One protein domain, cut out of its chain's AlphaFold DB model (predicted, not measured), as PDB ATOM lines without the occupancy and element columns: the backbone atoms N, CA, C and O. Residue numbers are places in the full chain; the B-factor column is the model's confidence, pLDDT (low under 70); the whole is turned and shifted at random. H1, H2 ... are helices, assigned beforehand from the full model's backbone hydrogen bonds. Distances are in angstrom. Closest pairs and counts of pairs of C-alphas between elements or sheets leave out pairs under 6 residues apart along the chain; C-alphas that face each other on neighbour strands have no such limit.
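Overview. This is residues 197 to 300 of the 553 residues of the protein "RNA-directed DNA polymerase, eukaryota, reverse transcriptase zinc-binding domain protein" of Tanacetum cinerariifolium (UniProt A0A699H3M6). One long helix, H4, forms the backbone of an open, flat arrangement, with H3 beside it as a helical hairpin and H5 packed on its last residues, 266 to 273, and running on beyond them. On H4 near the same end sits the short H1, from which H2 leads away to residues 211 to 217, which stick out free. The printed part has 104 residues with five named helices, H1 to H5 in order along the chain, and no named strand; the class is all helix. The whole is loose, with a radius of gyration of the C-alphas of 18.1 A, and the C-alphas span 55 by 40 by 22 A.

Arrangement. H1, residues 197 to 200, touches H4, residues 245 to 273, which meets it with residues 264 to 268 alone; the closest C-alphas, of Ser 197 and Ile 264, are 5.5 A apart. H2, residues 204 to 213, is close to H1 but not clearly touching, the closest C-alphas being those of Trp 198 and Ser 204 at 6.0 A. H2 is apart from H4. H3, residues 223 to 239, and H4 form a helical hairpin and touch, with the C-alphas of Ala 227 and Leu 254 closest at 6.1 A. They run opposite ways at a steep tilt of 35.4 degrees, only just past shallow. H4 is the hub, touching H1, H3 and H5, residues 285 to 298. H5 touches residues 266 to 273 of H4 alone, the same way at a shallow tilt of 29 degrees; the closest C-alphas, of Ala 273 and Ile 292, are 5.1 A apart. H3 and H5 are apart. In H2, H3, H4 and H5 every O i to N i+4 pair is within hydrogen-bond range; H1 is too short for such a pair.

Along the chain. H1 begins with C-alpha 197 at (7.215, -20.776, -12.211) and is 5.4 A long from first to last C-alpha. H2 measures 14.5 A, H3 24.3 A and H5 19.9 A. H4, the longest with 29 residues, runs 42.2 A from C-alpha 245 at (-25.775, -18.731, -13.448) to C-alpha 273 at (14.463, -28.423, -21.568). H5 ends with C-alpha 298 at (22.904, -37.957, -22.963).

Size, cuts and confidence. The two C-alphas farthest apart, of Val 242 and Ala 300, are 54.9 A apart. The printed part has no cut. The link from H4 to H5, 11 residues, is long; H1 to H2 and H3 to H4 are tight, and H2 to H3 is short. The mean pLDDT of the printed part is 71.6, and 47 residues are under 70: 197 to 202, 204 to 221, 267 and 269 to 290.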
ATOM      1  N   SER A 197       8.668 -20.610 -12.272       62.19
ATOM      2  CA  SER A 197       7.215 -20.776 -12.211       62.19
ATOM      3  C   SER A 197       6.654 -20.685 -10.782       62.19
ATOM      4  O   SER A 197       5.507 -20.281 -10.600       62.19
ATOM      5  N   TRP A 198       7.463 -21.000  -9.760       63.28
ATOM      6  CA  TRP A 198       7.048 -20.943  -8.361       63.28
ATOM      7  C   TRP A 198       6.780 -19.515  -7.897       63.28
ATOM      8  O   TRP A 198       5.898 -19.331  -7.072       63.28
ATOM      9  N   PHE A 199       7.432 -18.502  -8.478       67.94
ATOM     10  CA  PHE A 199       7.112 -17.097  -8.188       67.94
ATOM     11  C   PHE A 199       5.717 -16.682  -8.677       67.94
ATOM     12  O   PHE A 199       5.196 -15.654  -8.257       67.94
ATOM     13  N   HIS A 200       5.096 -17.472  -9.557       65.94
ATOM     14  CA  HIS A 200       3.737 -17.233 -10.045       65.94
ATOM     15  C   HIS A 200       2.674 -18.036  -9.283       65.94
ATOM     16  O   HIS A 200       1.486 -17.925  -9.591       65.94
ATOM     17  N   ARG A 201       3.075 -18.846  -8.297       69.81
ATOM     18  CA  ARG A 201       2.162 -19.632  -7.467       69.81
ATOM     19  C   ARG A 201       1.789 -18.839  -6.221       69.81
ATOM     20  O   ARG A 201       2.651 -18.493  -5.426       69.81
ATOM     21  N   LYS A 202       0.494 -18.581  -6.027       69.56
ATOM     22  CA  LYS A 202      -0.014 -17.808  -4.876       69.56
ATOM     23  C   LYS A 202       0.268 -18.474  -3.521       69.56
ATOM     24  O   LYS A 202       0.242 -17.805  -2.497       69.56
ATOM     25  N   ASP A 203       0.517 -19.779  -3.518       70.12
ATOM     26  CA  ASP A 203       0.754 -20.615  -2.342       70.12
ATOM     27  C   ASP A 203       2.231 -20.992  -2.138       70.12
ATOM     28  O   ASP A 203       2.541 -21.703  -1.180       70.12
ATOM     29  N   SER A 204       3.163 -20.508  -2.977       65.75
ATOM     30  CA  SER A 204       4.586 -20.882  -2.897       65.75
ATOM     31  C   SER A 204       5.181 -20.631  -1.517       65.75
ATOM     32  O   SER A 204       5.899 -21.474  -0.985       65.75
ATOM     33  N   ASP A 205       4.849 -19.491  -0.917       65.88
ATOM     34  CA  ASP A 205       5.405 -19.069   0.366       65.88
ATOM     35  C   ASP A 205       4.892 -19.936   1.513       65.88
ATOM     36  O   ASP A 205       5.638 -20.234   2.444       65.88
ATOM     37  N   VAL A 206       3.627 -20.363   1.438       67.56
ATOM     38  CA  VAL A 206       3.000 -21.250   2.425       67.56
ATOM     39  C   VAL A 206       3.613 -22.640   2.324       67.56
ATOM     40  O   VAL A 206       4.047 -23.182   3.334       67.56
ATOM     41  N   VAL A 207       3.732 -23.184   1.109       66.69
ATOM     42  CA  VAL A 207       4.339 -24.501   0.867       66.69
ATOM     43  C   VAL A 207       5.796 -24.529   1.330       66.69
ATOM     44  O   VAL A 207       6.206 -25.478   1.995       66.69
ATOM     45  N   VAL A 208       6.576 -23.486   1.023       65.31
ATOM     46  CA  VAL A 208       7.971 -23.384   1.471       65.31
ATOM     47  C   VAL A 208       8.036 -23.290   2.996       65.31
ATOM     48  O   VAL A 208       8.783 -24.050   3.602       65.31
ATOM     49  N   LYS A 209       7.236 -22.424   3.634       65.44
ATOM     50  CA  LYS A 209       7.203 -22.307   5.102       65.44
ATOM     51  C   LYS A 209       6.804 -23.623   5.774       65.44
ATOM     52  O   LYS A 209       7.465 -24.017   6.727       65.44
ATOM     53  N   GLN A 210       5.799 -24.326   5.252       63.97
ATOM     54  CA  GLN A 210       5.350 -25.606   5.806       63.97
ATOM     55  C   GLN A 210       6.424 -26.692   5.674       63.97
ATOM     56  O   GLN A 210       6.687 -27.417   6.628       63.97
ATOM     57  N   ALA A 211       7.101 -26.765   4.524       61.31
ATOM     58  CA  ALA A 211       8.183 -27.723   4.292       61.31
ATOM     59  C   ALA A 211       9.423 -27.475   5.174       61.31
ATOM     60  O   ALA A 211      10.227 -28.383   5.363       61.31
ATOM     61  N   PHE A 212       9.593 -26.255   5.696       57.97
ATOM     62  CA  PHE A 212      10.643 -25.923   6.663       57.97
ATOM     63  C   PHE A 212      10.280 -26.290   8.110       57.97
ATOM     64  O   PHE A 212      11.183 -26.371   8.941       57.97
ATOM     65  N   VAL A 213       8.992 -26.482   8.417       62.31
ATOM     66  CA  VAL A 213       8.486 -26.724   9.779       62.31
ATOM     67  C   VAL A 213       8.140 -28.201  10.009       62.31
ATOM     68  O   VAL A 213       8.444 -28.715  11.082       62.31
ATOM     69  N   ASP A 214       7.601 -28.908   9.008       45.00
ATOM     70  CA  ASP A 214       7.114 -30.288   9.156       45.00
ATOM     71  C   ASP A 214       7.843 -31.321   8.277       45.00
ATOM     72  O   ASP A 214       8.234 -31.067   7.135       45.00
ATOM     73  N   THR A 215       7.948 -32.550   8.798       43.78
ATOM     74  CA  THR A 215       8.355 -33.745   8.033       43.78
ATOM     75  C   THR A 215       7.242 -34.091   7.027       43.78
ATOM     76  O   THR A 215       6.069 -34.074   7.400       43.78
ATOM     77  N   PRO A 216       7.542 -34.398   5.750       44.72
ATOM     78  CA  PRO A 216       6.542 -34.331   4.687       44.72
ATOM     79  C   PRO A 216       5.509 -35.467   4.752       44.72
ATOM     80  O   PRO A 216       5.745 -36.573   4.268       44.72
ATOM     81  N   GLN A 217       4.316 -35.145   5.250       36.84
ATOM     82  CA  GLN A 217       3.049 -35.811   4.925       36.84
ATOM     83  C   GLN A 217       2.122 -34.828   4.200       36.84
ATOM     84  O   GLN A 217       0.985 -34.595   4.588       36.84
ATOM     85  N   ALA A 218       2.604 -34.223   3.115       40.62
ATOM     86  CA  ALA A 218       1.729 -33.501   2.202       40.62
ATOM     87  C   ALA A 218       1.337 -34.441   1.060       40.62
ATOM     88  O   ALA A 218       2.094 -34.639   0.105       40.62
ATOM     89  N   ALA A 219       0.148 -35.038   1.167       40.09
ATOM     90  CA  ALA A 219      -0.521 -35.640   0.026       40.09
ATOM     91  C   ALA A 219      -0.613 -34.573  -1.074       40.09
ATOM     92  O   ALA A 219      -1.217 -33.519  -0.890       40.09
ATOM     93  N   THR A 220       0.054 -34.813  -2.201       44.38
ATOM     94  CA  THR A 220       0.003 -33.905  -3.349       44.38
ATOM     95  C   THR A 220      -1.370 -34.051  -3.990       44.38
ATOM     96  O   THR A 220      -1.581 -34.912  -4.843       44.38
ATOM     97  N   VAL A 221      -2.325 -33.250  -3.529       52.69
ATOM     98  CA  VAL A 221      -3.644 -33.150  -4.147       52.69
ATOM     99  C   VAL A 221      -3.444 -32.614  -5.561       52.69
ATOM    100  O   VAL A 221      -2.871 -31.541  -5.768       52.69
ATOM    101  N   ASN A 222      -3.849 -33.397  -6.562       71.50
ATOM    102  CA  ASN A 222      -3.702 -33.023  -7.963       71.50
ATOM    103  C   ASN A 222      -4.820 -32.043  -8.339       71.50
ATOM    104  O   ASN A 222      -5.789 -32.412  -8.997       71.50
ATOM    105  N   ARG A 223      -4.673 -30.793  -7.892       76.62
ATOM    106  CA  ARG A 223      -5.640 -29.693  -8.030       76.62
ATOM    107  C   ARG A 223      -6.158 -29.505  -9.461       76.62
ATOM    108  O   ARG A 223      -7.328 -29.209  -9.662       76.62
ATOM    109  N   LYS A 224      -5.314 -29.766 -10.465       81.12
ATOM    110  CA  LYS A 224      -5.702 -29.765 -11.885       81.12
ATOM    111  C   LYS A 224      -6.756 -30.830 -12.195       81.12
ATOM    112  O   LYS A 224      -7.725 -30.559 -12.891       81.12
ATOM    113  N   LYS A 225      -6.575 -32.044 -11.668       83.75
ATOM    114  CA  LYS A 225      -7.499 -33.168 -11.862       83.75
ATOM    115  C   LYS A 225      -8.858 -32.893 -11.214       83.75
ATOM    116  O   LYS A 225      -9.877 -33.235 -11.800       83.75
ATOM    117  N   GLU A 226      -8.868 -32.260 -10.043       84.62
ATOM    118  CA  GLU A 226     -10.100 -31.841  -9.361       84.62
ATOM    119  C   GLU A 226     -10.820 -30.731 -10.130       84.62
ATOM    120  O   GLU A 226     -12.015 -30.848 -10.378       84.62
ATOM    121  N   ALA A 227     -10.088 -29.708 -10.586       84.62
ATOM    122  CA  ALA A 227     -10.652 -28.635 -11.402       84.62
ATOM    123  C   ALA A 227     -11.268 -29.163 -12.710       84.62
ATOM    124  O   ALA A 227     -12.357 -28.737 -13.084       84.62
ATOM    125  N   ILE A 228     -10.619 -30.130 -13.373       87.12
ATOM    126  CA  ILE A 228     -11.158 -30.794 -14.572       87.12
ATOM    127  C   ILE A 228     -12.418 -31.604 -14.242       87.12
ATOM    128  O   ILE A 228     -13.389 -31.532 -14.985       87.12
ATOM    129  N   ALA A 229     -12.429 -32.357 -13.139       88.56
ATOM    130  CA  ALA A 229     -13.599 -33.142 -12.744       88.56
ATOM    131  C   ALA A 229     -14.810 -32.249 -12.419       88.56
ATOM    132  O   ALA A 229     -15.927 -32.544 -12.835       88.56
ATOM    133  N   LEU A 230     -14.583 -31.126 -11.730       89.81
ATOM    134  CA  LEU A 230     -15.618 -30.127 -11.450       89.81
ATOM    135  C   LEU A 230     -16.103 -29.433 -12.726       89.81
ATOM    136  O   LEU A 230     -17.297 -29.188 -12.872       89.81
ATOM    137  N   LEU A 231     -15.195 -29.145 -13.663       90.56
ATOM    138  CA  LEU A 231     -15.555 -28.585 -14.963       90.56
ATOM    139  C   LEU A 231     -16.470 -29.541 -15.742       90.56
ATOM    140  O   LEU A 231     -17.482 -29.097 -16.274       90.56
ATOM    141  N   GLN A 232     -16.155 -30.840 -15.749       91.06
ATOM    142  CA  GLN A 232     -16.971 -31.874 -16.396       91.06
ATOM    143  C   GLN A 232     -18.373 -31.992 -15.782       91.06
ATOM    144  O   GLN A 232     -19.346 -32.114 -16.520       91.06
ATOM    145  N   ASP A 233     -18.499 -31.920 -14.452       91.00
ATOM    146  CA  ASP A 233     -19.809 -31.917 -13.777       91.00
ATOM    147  C   ASP A 233     -20.660 -30.708 -14.195       91.00
ATOM    148  O   ASP A 233     -21.841 -30.845 -14.521       91.00
ATOM    149  N   ILE A 234     -20.049 -29.521 -14.243       89.38
ATOM    150  CA  ILE A 234     -20.741 -28.297 -14.658       89.38
ATOM    151  C   ILE A 234     -21.121 -28.358 -16.143       89.38
ATOM    152  O   ILE A 234     -22.241 -27.982 -16.485       89.38
ATOM    153  N   ASP A 235     -20.243 -28.859 -17.016       89.69
ATOM    154  CA  ASP A 235     -20.549 -29.045 -18.440       89.69
ATOM    155  C   ASP A 235     -21.750 -29.996 -18.628       89.69
ATOM    156  O   ASP A 235     -22.686 -29.659 -19.352       89.69
ATOM    157  N   HIS A 236     -21.827 -31.106 -17.881       91.38
ATOM    158  CA  HIS A 236     -22.994 -32.002 -17.909       91.38
ATOM    159  C   HIS A 236     -24.301 -31.331 -17.449       91.38
ATOM    160  O   HIS A 236     -25.376 -31.590 -18.005       91.38
ATOM    161  N   LYS A 237     -24.241 -30.454 -16.442       88.00
ATOM    162  CA  LYS A 237     -25.402 -29.666 -15.993       88.00
ATOM    163  C   LYS A 237     -25.824 -28.609 -17.013       88.00
ATOM    164  O   LYS A 237     -27.013 -28.303 -17.125       88.00
ATOM    165  N   ILE A 238     -24.869 -28.047 -17.755       87.69
ATOM    166  CA  ILE A 238     -25.137 -27.105 -18.848       87.69
ATOM    167  C   ILE A 238     -25.819 -27.835 -20.006       87.69
ATOM    168  O   ILE A 238     -26.851 -27.361 -20.477       87.69
ATOM    169  N   ASP A 239     -25.315 -29.008 -20.396       88.31
ATOM    170  CA  ASP A 239     -25.898 -29.831 -21.465       88.31
ATOM    171  C   ASP A 239     -27.334 -30.267 -21.142       88.31
ATOM    172  O   ASP A 239     -28.201 -30.307 -22.013       88.31
ATOM    173  N   SER A 240     -27.615 -30.539 -19.865       90.81
ATOM    174  CA  SER A 240     -28.964 -30.854 -19.376       90.81
ATOM    175  C   SER A 240     -29.836 -29.617 -19.103       90.81
ATOM    176  O   SER A 240     -30.984 -29.759 -18.690       90.81
ATOM    177  N   SER A 241     -29.334 -28.404 -19.374       85.56
ATOM    178  CA  SER A 241     -30.023 -27.115 -19.171       85.56
ATOM    179  C   SER A 241     -30.470 -26.838 -17.726       85.56
ATOM    180  O   SER A 241     -31.369 -26.029 -17.501       85.56
ATOM    181  N   VAL A 242     -29.836 -27.480 -16.740       90.38
ATOM    182  CA  VAL A 242     -30.158 -27.336 -15.304       90.38
ATOM    183  C   VAL A 242     -29.145 -26.448 -14.569       90.38
ATOM    184  O   VAL A 242     -29.343 -26.119 -13.403       90.38
ATOM    185  N   ALA A 243     -28.058 -26.050 -15.239       85.94
ATOM    186  CA  ALA A 243     -26.995 -25.255 -14.635       85.94
ATOM    187  C   ALA A 243     -27.450 -23.843 -14.240       85.94
ATOM    188  O   ALA A 243     -27.995 -23.089 -15.057       85.94
ATOM    189  N   SER A 244     -27.133 -23.448 -13.007       89.31
ATOM    190  CA  SER A 244     -27.385 -22.093 -12.515       89.31
ATOM    191  C   SER A 244     -26.382 -21.075 -13.080       89.31
ATOM    192  O   SER A 244     -25.286 -21.419 -13.531       89.31
ATOM    193  N   ASP A 245     -26.709 -19.782 -13.015       87.44
ATOM    194  CA  ASP A 245     -25.775 -18.731 -13.448       87.44
ATOM    195  C   ASP A 245     -24.521 -18.652 -12.561       87.44
ATOM    196  O   ASP A 245     -23.442 -18.301 -13.041       87.44
ATOM    197  N   SER A 246     -24.612 -19.068 -11.291       88.38
ATOM    198  CA  SER A 246     -23.437 -19.193 -10.425       88.38
ATOM    199  C   SER A 246     -22.513 -20.332 -10.872       88.38
ATOM    200  O   SER A 246     -21.296 -20.179 -10.820       88.38
ATOM    201  N   GLU A 247     -23.067 -21.455 -11.343       86.31
ATOM    202  CA  GLU A 247     -22.288 -22.581 -11.878       86.31
ATOM    203  C   GLU A 247     -21.608 -22.207 -13.205       86.31
ATOM    204  O   GLU A 247     -20.426 -22.498 -13.396       86.31
ATOM    205  N   LYS A 248     -22.290 -21.462 -14.085       85.00
ATOM    206  CA  LYS A 248     -21.680 -20.912 -15.313       85.00
ATOM    207  C   LYS A 248     -20.536 -19.939 -15.009       85.00
ATOM    208  O   LYS A 248     -19.516 -19.954 -15.698       85.00
ATOM    209  N   GLN A 249     -20.659 -19.122 -13.961       87.81
ATOM    210  CA  GLN A 249     -19.571 -18.244 -13.523       87.81
ATOM    211  C   GLN A 249     -18.399 -19.037 -12.921       87.81
ATOM    212  O   GLN A 249     -17.238 -18.736 -13.210       87.81
ATOM    213  N   ALA A 250     -18.682 -20.079 -12.132       87.44
ATOM    214  CA  ALA A 250     -17.665 -20.986 -11.601       87.44
ATOM    215  C   ALA A 250     -16.904 -21.710 -12.725       87.44
ATOM    216  O   ALA A 250     -15.684 -21.842 -12.656       87.44
ATOM    217  N   ARG A 251     -17.587 -22.084 -13.816       88.88
ATOM    218  CA  ARG A 251     -16.969 -22.649 -15.026       88.88
ATOM    219  C   ARG A 251     -15.886 -21.746 -15.617       88.88
ATOM    220  O   ARG A 251     -14.795 -22.217 -15.925       88.88
ATOM    221  N   LEU A 252     -16.165 -20.448 -15.765       86.06
ATOM    222  CA  LEU A 252     -15.187 -19.477 -16.278       86.06
ATOM    223  C   LEU A 252     -13.961 -19.373 -15.362       86.06
ATOM    224  O   LEU A 252     -12.830 -19.299 -15.843       86.06
ATOM    225  N   GLN A 253     -14.177 -19.409 -14.044       86.88
ATOM    226  CA  GLN A 253     -13.091 -19.402 -13.063       86.88
ATOM    227  C   GLN A 253     -12.238 -20.676 -13.144       86.88
ATOM    228  O   GLN A 253     -11.012 -20.575 -13.146       86.88
ATOM    229  N   LEU A 254     -12.870 -21.846 -13.281       86.62
ATOM    230  CA  LEU A 254     -12.186 -23.134 -13.441       86.62
ATOM    231  C   LEU A 254     -11.364 -23.190 -14.732       86.62
ATOM    232  O   LEU A 254     -10.213 -23.616 -14.699       86.62
ATOM    233  N   LEU A 255     -11.902 -22.702 -15.854       83.75
ATOM    234  CA  LEU A 255     -11.160 -22.608 -17.117       83.75
ATOM    235  C   LEU A 255      -9.923 -21.713 -16.988       83.75
ATOM    236  O   LEU A 255      -8.839 -22.082 -17.440       83.75
ATOM    237  N   HIS A 256     -10.061 -20.560 -16.332       85.06
ATOM    238  CA  HIS A 256      -8.934 -19.669 -16.079       85.06
ATOM    239  C   HIS A 256      -7.900 -20.297 -15.127       85.06
ATOM    240  O   HIS A 256      -6.699 -20.137 -15.337       85.06
ATOM    241  N   GLU A 257      -8.334 -21.034 -14.099       83.94
ATOM    242  CA  GLU A 257      -7.441 -21.773 -13.198       83.94
ATOM    243  C   GLU A 257      -6.664 -22.866 -13.942       83.94
ATOM    244  O   GLU A 257      -5.438 -22.914 -13.824       83.94
ATOM    245  N   ILE A 258      -7.342 -23.682 -14.755       83.50
ATOM    246  CA  ILE A 258      -6.718 -24.730 -15.578       83.50
ATOM    247  C   ILE A 258      -5.688 -24.115 -16.527       83.50
ATOM    248  O   ILE A 258      -4.534 -24.541 -16.518       83.50
ATOM    249  N   HIS A 259      -6.054 -23.053 -17.252       82.12
ATOM    250  CA  HIS A 259      -5.126 -22.370 -18.153       82.12
ATOM    251  C   HIS A 259      -3.891 -21.835 -17.409       82.12
ATOM    252  O   HIS A 259      -2.762 -21.967 -17.886       82.12
ATOM    253  N   ASN A 260      -4.063 -21.270 -16.210       79.12
ATOM    254  CA  ASN A 260      -2.931 -20.790 -15.418       79.12
ATOM    255  C   ASN A 260      -2.032 -21.938 -14.934       79.12
ATOM    256  O   ASN A 260      -0.808 -21.787 -14.922       79.12
ATOM    257  N   ILE A 261      -2.614 -23.082 -14.557       80.12
ATOM    258  CA  ILE A 261      -1.859 -24.294 -14.215       80.12
ATOM    259  C   ILE A 261      -1.059 -24.775 -15.432       80.12
ATOM    260  O   ILE A 261       0.146 -24.988 -15.302       80.12
ATOM    261  N   ASP A 262      -1.679 -24.864 -16.611       78.50
ATOM    262  CA  ASP A 262      -1.022 -25.262 -17.865       78.50
ATOM    263  C   ASP A 262       0.135 -24.329 -18.234       78.50
ATOM    264  O   ASP A 262       1.224 -24.779 -18.607       78.50
ATOM    265  N   ARG A 263      -0.060 -23.018 -18.060       77.81
ATOM    266  CA  ARG A 263       0.980 -22.006 -18.278       77.81
ATOM    267  C   ARG A 263       2.180 -22.228 -17.350       77.81
ATOM    268  O   ARG A 263       3.323 -22.200 -17.803       77.81
ATOM    269  N   ILE A 264       1.934 -22.475 -16.062       73.62
ATOM    270  CA  ILE A 264       2.974 -22.743 -15.051       73.62
ATOM    271  C   ILE A 264       3.708 -24.062 -15.349       73.62
ATOM    272  O   ILE A 264       4.939 -24.103 -15.291       73.62
ATOM    273  N   GLU A 265       2.982 -25.130 -15.690       76.69
ATOM    274  CA  GLU A 265       3.563 -26.429 -16.067       76.69
ATOM    275  C   GLU A 265       4.434 -26.316 -17.322       76.69
ATOM    276  O   GLU A 265       5.534 -26.876 -17.374       76.69
ATOM    277  N   SER A 266       3.989 -25.529 -18.301       72.38
ATOM    278  CA  SER A 266       4.750 -25.247 -19.515       72.38
ATOM    279  C   SER A 266       6.056 -24.522 -19.186       72.38
ATOM    280  O   SER A 266       7.123 -24.987 -19.588       72.38
ATOM    281  N   MET A 267       6.023 -23.457 -18.367       68.06
ATOM    282  CA  MET A 267       7.232 -22.743 -17.913       68.06
ATOM    283  C   MET A 267       8.267 -23.684 -17.271       68.06
ATOM    284  O   MET A 267       9.469 -23.580 -17.537       68.06
ATOM    285  N   ASP A 268       7.805 -24.637 -16.461       73.44
ATOM    286  CA  ASP A 268       8.641 -25.675 -15.859       73.44
ATOM    287  C   ASP A 268       9.309 -26.574 -16.905       73.44
ATOM    288  O   ASP A 268      10.499 -26.891 -16.788       73.44
ATOM    289  N   LEU A 269       8.549 -27.028 -17.906       67.62
ATOM    290  CA  LEU A 269       9.055 -27.873 -18.988       67.62
ATOM    291  C   LEU A 269      10.103 -27.137 -19.822       67.62
ATOM    292  O   LEU A 269      11.177 -27.695 -20.056       67.62
ATOM    293  N   PHE A 270       9.861 -25.876 -20.175       68.62
ATOM    294  CA  PHE A 270      10.822 -25.042 -20.897       68.62
ATOM    295  C   PHE A 270      12.134 -24.878 -20.123       68.62
ATOM    296  O   PHE A 270      13.221 -25.138 -20.653       68.62
ATOM    297  N   GLN A 271      12.050 -24.538 -18.831       66.75
ATOM    298  CA  GLN A 271      13.237 -24.396 -17.986       66.75
ATOM    299  C   GLN A 271      14.003 -25.727 -17.859       66.75
ATOM    300  O   GLN A 271      15.238 -25.741 -17.866       66.75
ATOM    301  N   LYS A 272      13.295 -26.864 -17.785       69.00
ATOM    302  CA  LYS A 272      13.898 -28.212 -17.763       69.00
ATOM    303  C   LYS A 272      14.541 -28.589 -19.101       69.00
ATOM    304  O   LYS A 272      15.578 -29.254 -19.093       69.00
ATOM    305  N   ALA A 273      13.951 -28.178 -20.222       61.12
ATOM    306  CA  ALA A 273      14.463 -28.423 -21.568       61.12
ATOM    307  C   ALA A 273      15.723 -27.596 -21.888       61.12
ATOM    308  O   ALA A 273      16.515 -28.015 -22.732       61.12
ATOM    309  N   ARG A 274      15.952 -26.490 -21.157       63.78
ATOM    310  CA  ARG A 274      17.074 -25.545 -21.336       63.78
ATOM    311  C   ARG A 274      17.079 -24.851 -22.709       63.78
ATOM    312  O   ARG A 274      18.149 -24.571 -23.245       63.78
ATOM    313  N   ILE A 275      15.900 -24.564 -23.261       56.88
ATOM    314  CA  ILE A 275      15.728 -23.798 -24.506       56.88
ATOM    315  C   ILE A 275      15.445 -22.322 -24.171       56.88
ATOM    316  O   ILE A 275      14.749 -22.034 -23.197       56.88
ATOM    317  N   LYS A 276      16.004 -21.388 -24.957       48.78
ATOM    318  CA  LYS A 276      15.638 -19.961 -24.906       48.78
ATOM    319  C   LYS A 276      14.321 -19.738 -25.659       48.78
ATOM    320  O   LYS A 276      14.137 -20.308 -26.725       48.78
ATOM    321  N   TRP A 277      13.457 -18.894 -25.097       40.94
ATOM    322  CA  TRP A 277      12.075 -18.625 -25.533       40.94
ATOM    323  C   TRP A 277      11.932 -18.236 -27.019       40.94
ATOM    324  O   TRP A 277      10.896 -18.486 -27.615       40.94
ATOM    325  N   ASP A 278      12.991 -17.687 -27.620       39.25
ATOM    326  CA  ASP A 278      12.973 -17.074 -28.955       39.25
ATOM    327  C   ASP A 278      12.800 -18.055 -30.136       39.25
ATOM    328  O   ASP A 278      12.669 -17.593 -31.265       39.25
ATOM    329  N   ILE A 279      12.842 -19.379 -29.922       44.44
ATOM    330  CA  ILE A 279      12.905 -20.341 -31.038       44.44
ATOM    331  C   ILE A 279      11.525 -20.823 -31.512       44.44
ATOM    332  O   ILE A 279      11.337 -20.896 -32.718       44.44
ATOM    333  N   GLU A 280      10.537 -21.089 -30.652       46.28
ATOM    334  CA  GLU A 280       9.263 -21.682 -31.104       46.28
ATOM    335  C   GLU A 280       8.080 -21.214 -30.245       46.28
ATOM    336  O   GLU A 280       7.974 -21.545 -29.065       46.28
ATOM    337  N   GLY A 281       7.173 -20.448 -30.858       45.28
ATOM    338  CA  GLY A 281       5.890 -20.027 -30.286       45.28
ATOM    339  C   GLY A 281       4.817 -21.118 -30.325       45.28
ATOM    340  O   GLY A 281       3.661 -20.797 -30.581       45.28
ATOM    341  N   ASP A 282       5.193 -22.384 -30.125       44.94
ATOM    342  CA  ASP A 282       4.281 -23.528 -30.224       44.94
ATOM    343  C   ASP A 282       4.159 -24.286 -28.888       44.94
ATOM    344  O   ASP A 282       5.145 -24.585 -28.206       44.94
ATOM    345  N   GLU A 283       2.923 -24.626 -28.519       51.28
ATOM    346  CA  GLU A 283       2.519 -25.285 -27.266       51.28
ATOM    347  C   GLU A 283       2.797 -26.804 -27.278       51.28
ATOM    348  O   GLU A 283       2.187 -27.591 -26.546       51.28
ATOM    349  N   ASN A 284       3.731 -27.267 -28.113       62.16
ATOM    350  CA  ASN A 284       3.989 -28.688 -28.303       62.16
ATOM    351  C   ASN A 284       4.790 -29.293 -27.136       62.16
ATOM    352  O   ASN A 284       6.001 -29.519 -27.197       62.16
ATOM    353  N   THR A 285       4.091 -29.632 -26.052       65.69
ATOM    354  CA  THR A 285       4.677 -30.279 -24.864       65.69
ATOM    355  C   THR A 285       5.413 -31.584 -25.191       65.69
ATOM    356  O   THR A 285       6.421 -31.894 -24.548       65.69
ATOM    357  N   LYS A 286       4.981 -32.337 -26.218       67.50
ATOM    358  CA  LYS A 286       5.627 -33.593 -26.644       67.50
ATOM    359  C   LYS A 286       7.066 -33.352 -27.094       67.50
ATOM    360  O   LYS A 286       7.947 -34.117 -26.702       67.50
ATOM    361  N   PHE A 287       7.317 -32.277 -27.841       69.38
ATOM    362  CA  PHE A 287       8.663 -31.889 -28.260       69.38
ATOM    363  C   PHE A 287       9.581 -31.648 -27.051       69.38
ATOM    364  O   PHE A 287      10.634 -32.285 -26.929       69.38
ATOM    365  N   PHE A 288       9.145 -30.821 -26.094       67.44
ATOM    366  CA  PHE A 288       9.926 -30.530 -24.886       67.44
ATOM    367  C   PHE A 288      10.152 -31.777 -24.030       67.44
ATOM    368  O   PHE A 288      11.253 -31.989 -23.518       67.44
ATOM    369  N   HIS A 289       9.149 -32.648 -23.904       68.88
ATOM    370  CA  HIS A 289       9.294 -33.920 -23.204       68.88
ATOM    371  C   HIS A 289      10.320 -34.843 -23.868       68.88
ATOM    372  O   HIS A 289      11.174 -35.390 -23.161       68.88
ATOM    373  N   SER A 290      10.280 -35.000 -25.193       68.69
ATOM    374  CA  SER A 290      11.277 -35.780 -25.936       68.69
ATOM    375  C   SER A 290      12.678 -35.187 -25.776       68.69
ATOM    376  O   SER A 290      13.626 -35.922 -25.494       68.69
ATOM    377  N   LEU A 291      12.820 -33.859 -25.815       71.62
ATOM    378  CA  LEU A 291      14.114 -33.215 -25.601       71.62
ATOM    379  C   LEU A 291      14.628 -33.388 -24.166       71.62
ATOM    380  O   LEU A 291      15.809 -33.662 -23.961       71.62
ATOM    381  N   ILE A 292      13.766 -33.280 -23.150       71.50
ATOM    382  CA  ILE A 292      14.134 -33.550 -21.751       71.50
ATOM    383  C   ILE A 292      14.592 -35.004 -21.596       71.50
ATOM    384  O   ILE A 292      15.603 -35.253 -20.935       71.50
ATOM    385  N   LYS A 293      13.877 -35.966 -22.196       75.25
ATOM    386  CA  LYS A 293      14.254 -37.389 -22.194       75.25
ATOM    387  C   LYS A 293      15.619 -37.598 -22.853       75.25
ATOM    388  O   LYS A 293      16.493 -38.220 -22.248       75.25
ATOM    389  N   GLN A 294      15.839 -37.015 -24.032       72.00
ATOM    390  CA  GLN A 294      17.115 -37.065 -24.748       72.00
ATOM    391  C   GLN A 294      18.249 -36.437 -23.932       72.00
ATOM    392  O   GLN A 294      19.315 -37.035 -23.785       72.00
ATOM    393  N   ASN A 295      18.014 -35.256 -23.357       72.12
ATOM    394  CA  ASN A 295      18.975 -34.567 -22.510       72.12
ATOM    395  C   ASN A 295      19.343 -35.415 -21.300       72.12
ATOM    396  O   ASN A 295      20.529 -35.595 -21.063       72.12
ATOM    397  N   ARG A 296      18.359 -35.979 -20.586       76.19
ATOM    398  CA  ARG A 296      18.587 -36.878 -19.443       76.19
ATOM    399  C   ARG A 296      19.395 -38.112 -19.828       76.19
ATOM    400  O   ARG A 296      20.263 -38.494 -19.060       76.19
ATOM    401  N   ARG A 297      19.136 -38.707 -20.997       74.75
ATOM    402  CA  ARG A 297      19.889 -39.865 -21.502       74.75
ATOM    403  C   ARG A 297      21.341 -39.500 -21.805       74.75
ATOM    404  O   ARG A 297      22.247 -40.134 -21.278       74.75
ATOM    405  N   ARG A 298      21.562 -38.448 -22.601       71.94
ATOM    406  CA  ARG A 298      22.904 -37.957 -22.963       71.94
ATOM    407  C   ARG A 298      23.710 -37.520 -21.739       71.94
ATOM    408  O   ARG A 298      24.927 -37.619 -21.728       71.94
ATOM    409  N   GLN A 299      23.016 -37.014 -20.725       72.56
ATOM    410  CA  GLN A 299      23.588 -36.530 -19.477       72.56
ATOM    411  C   GLN A 299      23.604 -37.583 -18.366       72.56
ATOM    412  O   GLN A 299      23.924 -37.243 -17.239       72.56
ATOM    413  N   ALA A 300      23.229 -38.836 -18.606       77.06
ATOM    414  CA  ALA A 300      23.293 -39.842 -17.555       77.06
ATOM    415  C   ALA A 300      24.718 -40.400 -17.462       77.06
ATOM    416  O   ALA A 300      25.197 -41.027 -18.404       77.06
TER     417      ALA A 300